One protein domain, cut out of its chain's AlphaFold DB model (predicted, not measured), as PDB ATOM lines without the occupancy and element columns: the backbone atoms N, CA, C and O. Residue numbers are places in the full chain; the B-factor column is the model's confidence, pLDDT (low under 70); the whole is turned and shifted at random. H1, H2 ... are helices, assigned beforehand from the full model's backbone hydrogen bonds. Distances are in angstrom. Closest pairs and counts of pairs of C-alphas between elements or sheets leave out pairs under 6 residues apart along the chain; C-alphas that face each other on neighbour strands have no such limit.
ATOM      1  N   ASP A 140     -34.800  23.949 -13.736       85.44
ATOM      2  CA  ASP A 140     -34.678  25.399 -13.538       85.44
ATOM      3  C   ASP A 140     -33.764  25.766 -12.363       85.44
ATOM      4  O   ASP A 140     -33.027  26.751 -12.425       85.44
ATOM      5  N   GLN A 141     -33.825  25.006 -11.265       84.75
ATOM      6  CA  GLN A 141     -32.920  25.198 -10.134       84.75
ATOM      7  C   GLN A 141     -31.483  24.852 -10.534       84.75
ATOM      8  O   GLN A 141     -30.579  25.626 -10.226       84.75
ATOM      9  N   MET A 142     -31.283  23.761 -11.277       84.81
ATOM     10  CA  MET A 142     -29.976  23.359 -11.800       84.81
ATOM     11  C   MET A 142     -29.378  24.441 -12.712       84.81
ATOM     12  O   MET A 142     -28.253  24.885 -12.494       84.81
ATOM     13  N   ALA A 143     -30.162  24.960 -13.663       85.06
ATOM     14  CA  ALA A 143     -29.735  26.024 -14.571       85.06
ATOM     15  C   ALA A 143     -29.416  27.348 -13.853       85.06
ATOM     16  O   ALA A 143     -28.625  28.149 -14.348       85.06
ATOM     17  N   ARG A 144     -30.037  27.617 -12.696       84.44
ATOM     18  CA  ARG A 144     -29.688  28.769 -11.848       84.44
ATOM     19  C   ARG A 144     -28.402  28.536 -11.060       84.44
ATOM     20  O   ARG A 144     -27.607  29.462 -10.970       84.44
ATOM     21  N   VAL A 145     -28.184  27.333 -10.527       81.94
ATOM     22  CA  VAL A 145     -26.942  26.990  -9.811       81.94
ATOM     23  C   VAL A 145     -25.735  27.048 -10.737       81.94
ATOM     24  O   VAL A 145     -24.716  27.604 -10.355       81.94
ATOM     25  N   GLN A 146     -25.870  26.603 -11.986       74.19
ATOM     26  CA  GLN A 146     -24.803  26.710 -12.989       74.19
ATOM     27  C   GLN A 146     -24.398  28.156 -13.330       74.19
ATOM     28  O   GLN A 146     -23.357  28.367 -13.942       74.19
ATOM     29  N   LYS A 147     -25.205  29.161 -12.960       77.75
ATOM     30  CA  LYS A 147     -24.874  30.590 -13.129       77.75
ATOM     31  C   LYS A 147     -24.124  31.174 -11.936       77.75
ATOM     32  O   LYS A 147     -23.693  32.322 -12.008       77.75
ATOM     33  N   VAL A 148     -24.023  30.435 -10.833       77.50
ATOM     34  CA  VAL A 148     -23.156  30.810  -9.719       77.50
ATOM     35  C   VAL A 148     -21.726  30.576 -10.194       77.50
ATOM     36  O   VAL A 148     -21.382  29.461 -10.573       77.50
ATOM     37  N   GLU A 149     -20.908  31.629 -10.230       60.41
ATOM     38  CA  GLU A 149     -19.492  31.498 -10.574       60.41
ATOM     39  C   GLU A 149     -18.790  30.636  -9.521       60.41
ATOM     40  O   GLU A 149     -18.463  31.092  -8.425       60.41
ATOM     41  N   CYS A 150     -18.554  29.375  -9.865       68.19
ATOM     42  CA  CYS A 150     -17.627  28.508  -9.160       68.19
ATOM     43  C   CYS A 150     -16.263  28.664  -9.834       68.19
ATOM     44  O   CYS A 150     -16.021  28.084 -10.891       68.19
ATOM     45  N   SER A 151     -15.377  29.481  -9.268       74.62
ATOM     46  CA  SER A 151     -13.990  29.532  -9.723       74.62
ATOM     47  C   SER A 151     -13.208  28.375  -9.107       74.62
ATOM     48  O   SER A 151     -13.225  28.165  -7.892       74.62
ATOM     49  N   LEU A 152     -12.520  27.611  -9.956       77.75
ATOM     50  CA  LEU A 152     -11.601  26.580  -9.488       77.75
ATOM     51  C   LEU A 152     -10.454  27.242  -8.711       77.75
ATOM     52  O   LEU A 152      -9.888  28.237  -9.184       77.75
ATOM     53  N   PRO A 153     -10.085  26.717  -7.530       82.00
ATOM     54  CA  PRO A 153      -8.898  27.175  -6.828       82.00
ATOM     55  C   PRO A 153      -7.640  27.009  -7.689       82.00
ATOM     56  O   PRO A 153      -7.540  26.106  -8.521       82.00
ATOM     57  N   TYR A 154      -6.646  27.868  -7.460       82.00
ATOM     58  CA  TYR A 154      -5.358  27.768  -8.147       82.00
ATOM     59  C   TYR A 154      -4.720  26.385  -7.940       82.00
ATOM     60  O   TYR A 154      -4.621  25.913  -6.808       82.00
ATOM     61  N   GLY A 155      -4.251  25.774  -9.032       84.81
ATOM     62  CA  GLY A 155      -3.620  24.450  -9.029       84.81
ATOM     63  C   GLY A 155      -4.565  23.281  -9.323       84.81
ATOM     64  O   GLY A 155      -4.091  22.154  -9.373       84.81
ATOM     65  N   PHE A 156      -5.857  23.538  -9.548       84.12
ATOM     66  CA  PHE A 156      -6.840  22.525  -9.937       84.12
ATOM     67  C   PHE A 156      -7.289  22.720 -11.388       84.12
ATOM     68  O   PHE A 156      -7.401  23.850 -11.867       84.12
ATOM     69  N   GLU A 157      -7.572  21.612 -12.070       86.50
ATOM     70  CA  GLU A 157      -8.082  21.580 -13.441       86.50
ATOM     71  C   GLU A 157      -9.365  20.745 -13.494       86.50
ATOM     72  O   GLU A 157      -9.454  19.679 -12.885       86.50
ATOM     73  N   GLU A 158     -10.364  21.231 -14.228       83.69
ATOM     74  CA  GLU A 158     -11.547  20.445 -14.561       83.69
ATOM     75  C   GLU A 158     -11.236  19.572 -15.777       83.69
ATOM     76  O   GLU A 158     -10.890  20.068 -16.850       83.69
ATOM     77  N   SER A 159     -11.367  18.258 -15.615       85.50
ATOM     78  CA  SER A 159     -11.185  17.296 -16.696       85.50
ATOM     79  C   SER A 159     -12.246  16.199 -16.622       85.50
ATOM     80  O   SER A 159     -12.843  15.952 -15.573       85.50
ATOM     81  N   ASN A 160     -12.526  15.562 -17.759       87.25
ATOM     82  CA  ASN A 160     -13.461  14.441 -17.804       87.25
ATOM     83  C   ASN A 160     -12.804  13.183 -17.232       87.25
ATOM     84  O   ASN A 160     -11.686  12.851 -17.631       87.25
ATOM     85  N   LEU A 161     -13.542  12.457 -16.387       86.12
ATOM     86  CA  LEU A 161     -13.112  11.165 -15.855       86.12
ATOM     87  C   LEU A 161     -12.827  10.163 -16.979       86.12
ATOM     88  O   LEU A 161     -13.573  10.050 -17.959       86.12
ATOM     89  N   LYS A 162     -11.758   9.399 -16.798       87.25
ATOM     90  CA  LYS A 162     -11.302   8.311 -17.656       87.25
ATOM     91  C   LYS A 162     -11.468   6.970 -16.945       87.25
ATOM     92  O   LYS A 162     -11.745   6.885 -15.755       87.25
ATOM     93  N   LEU A 163     -11.266   5.890 -17.698       82.06
ATOM     94  CA  LEU A 163     -11.309   4.525 -17.162       82.06
ATOM     95  C   LEU A 163     -10.253   4.274 -16.076       82.06
ATOM     96  O   LEU A 163     -10.522   3.512 -15.155       82.06
ATOM     97  N   GLU A 164      -9.084   4.909 -16.180       84.94
ATOM     98  CA  GLU A 164      -8.004   4.816 -15.185       84.94
ATOM     99  C   GLU A 164      -8.412   5.387 -13.817       84.94
ATOM    100  O   GLU A 164      -8.035   4.833 -12.788       84.94
ATOM    101  N   ASP A 165      -9.295   6.387 -13.802       84.88
ATOM    102  CA  ASP A 165      -9.787   7.013 -12.570       84.88
ATOM    103  C   ASP A 165     -10.810   6.125 -11.833       84.88
ATOM    104  O   ASP A 165     -11.129   6.361 -10.668       84.88
ATOM    105  N   ALA A 166     -11.355   5.091 -12.488       80.81
ATOM    106  CA  ALA A 166     -12.405   4.252 -11.909       80.81
ATOM    107  C   ALA A 166     -11.914   3.444 -10.698       80.81
ATOM    108  O   ALA A 166     -12.660   3.280  -9.731       80.81
ATOM    109  N   GLU A 167     -10.672   2.950 -10.739       76.44
ATOM    110  CA  GLU A 167     -10.070   2.219  -9.618       76.44
ATOM    111  C   GLU A 167      -9.832   3.144  -8.423       76.44
ATOM    112  O   GLU A 167     -10.147   2.784  -7.289       76.44
ATOM    113  N   GLU A 168      -9.345   4.358  -8.675       81.50
ATOM    114  CA  GLU A 168      -9.103   5.357  -7.638       81.50
ATOM    115  C   GLU A 168     -10.418   5.792  -6.971       81.50
ATOM    116  O   GLU A 168     -10.547   5.745  -5.744       81.50
ATOM    117  N   VAL A 169     -11.454   6.084  -7.766       80.25
ATOM    118  CA  VAL A 169     -12.803   6.380  -7.256       80.25
ATOM    119  C   VAL A 169     -13.355   5.214  -6.431       80.25
ATOM    120  O   VAL A 169     -13.906   5.442  -5.353       80.25
ATOM    121  N   PHE A 170     -13.191   3.971  -6.894       74.50
ATOM    122  CA  PHE A 170     -13.648   2.783  -6.169       74.50
ATOM    123  C   PHE A 170     -12.965   2.663  -4.801       74.50
ATOM    124  O   PHE A 170     -13.654   2.610  -3.779       74.50
ATOM    125  N   ILE A 171     -11.629   2.723  -4.766       75.19
ATOM    126  CA  ILE A 171     -10.834   2.629  -3.533       75.19
ATOM    127  C   ILE A 171     -11.278   3.693  -2.526       75.19
ATOM    128  O   ILE A 171     -11.541   3.382  -1.363       75.19
ATOM    129  N   HIS A 172     -11.413   4.945  -2.963       72.12
ATOM    130  CA  HIS A 172     -11.767   6.040  -2.063       72.12
ATOM    131  C   HIS A 172     -13.233   6.007  -1.613       72.12
ATOM    132  O   HIS A 172     -13.521   6.389  -0.475       72.12
ATOM    133  N   SER A 173     -14.146   5.500  -2.449       66.69
ATOM    134  CA  SER A 173     -15.565   5.353  -2.100       66.69
ATOM    135  C   SER A 173     -15.799   4.338  -0.974       66.69
ATOM    136  O   SER A 173     -16.622   4.580  -0.090       66.69
ATOM    137  N   GLU A 174     -15.029   3.248  -0.939       63.84
ATOM    138  CA  GLU A 174     -15.129   2.231   0.113       63.84
ATOM    139  C   GLU A 174     -14.332   2.609   1.372       63.84
ATOM    140  O   GLU A 174     -14.711   2.252   2.492       63.84
ATOM    141  N   CYS A 175     -13.247   3.377   1.224       55.72
ATOM    142  CA  CYS A 175     -12.294   3.627   2.307       55.72
ATOM    143  C   CYS A 175     -12.670   4.766   3.278       55.72
ATOM    144  O   CYS A 175     -11.908   5.028   4.210       55.72
ATOM    145  N   LYS A 176     -13.822   5.443   3.122       57.66
ATOM    146  CA  LYS A 176     -14.249   6.601   3.954       57.66
ATOM    147  C   LYS A 176     -13.165   7.679   4.128       57.66
ATOM    148  O   LYS A 176     -13.146   8.382   5.143       57.66
ATOM    149  N   GLN A 177     -12.234   7.804   3.183       50.56
ATOM    150  CA  GLN A 177     -11.244   8.869   3.251       50.56
ATOM    151  C   GLN A 177     -11.927  10.197   2.900       50.56
ATOM    152  O   GLN A 177     -12.696  10.242   1.939       50.56
ATOM    153  N   PRO A 178     -11.697  11.270   3.678       51.91
ATOM    154  CA  PRO A 178     -12.197  12.591   3.334       51.91
ATOM    155  C   PRO A 178     -11.769  12.966   1.914       51.91
ATOM    156  O   PRO A 178     -10.588  12.872   1.586       51.91
ATOM    157  N   VAL A 179     -12.719  13.437   1.104       49.44
ATOM    158  CA  VAL A 179     -12.481  13.906  -0.277       49.44
ATOM    159  C   VAL A 179     -11.404  15.003  -0.321       49.44
ATOM    160  O   VAL A 179     -10.687  15.146  -1.302       49.44
ATOM    161  N   GLU A 180     -11.219  15.721   0.788       49.72
ATOM    162  CA  GLU A 180     -10.189  16.747   0.998       49.72
ATOM    163  C   GLU A 180      -8.737  16.228   0.923       49.72
ATOM    164  O   GLU A 180      -7.805  17.029   0.861       49.72
ATOM    165  N   LEU A 181      -8.522  14.908   0.963       46.41
ATOM    166  CA  LEU A 181      -7.192  14.291   0.894       46.41
ATOM    167  C   LEU A 181      -6.768  13.893  -0.527       46.41
ATOM    168  O   LEU A 181      -5.627  13.465  -0.701       46.41
ATOM    169  N   ILE A 182      -7.649  14.040  -1.518       51.16
ATOM    170  CA  ILE A 182      -7.346  13.762  -2.925       51.16
ATOM    171  C   ILE A 182      -6.537  14.954  -3.462       51.16
ATOM    172  O   ILE A 182      -7.042  16.077  -3.526       51.16
TER     173      ILE A 182
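AT A GLANCE: This is residues 140 to 182 of the 183 residues of an uncharacterized protein of Ancylostoma ceylanicum (UniProt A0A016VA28). The printed part has little regular structure: two short helices, H1 and H2, sit far from each other, joined by a long open loop, residues 146 to 164, with a tail, residues 175 to 182, turning back after H2. The 43 printed residues include two named helices, H1 then H2, and no named strand; the class is all helix, with under half of the residues in named elements. The whole is only just extended, close to loose, with a radius of gyration of the C-alphas of 14.1 A and spans of 33 by 26 by 22 A.

IN THESE COORDINATES: H1 is residues 140 to 145, beginning at C-alpha 140 (-34.678, 25.399, -13.538). H2 is residues 165 to 174, 14.6 A long, ending at C-alpha 174 (-15.129, 2.231, 0.113).

HOW THE PARTS SIT: H1 and H2 are apart. Residues 140 to 160, of which 140 to 145 belong to H1, stand free. In H1 and H2 every O i to N i+4 pair is within hydrogen-bond range.

THE WHOLE: The two C-alphas farthest apart, of Asp 140 and Cys 175, are 35.0 A apart. The printed part has no cut. The link from H1 to H2, 19 residues, is long. Residues 149 to 150 and 173 to 182 have pLDDT under 70.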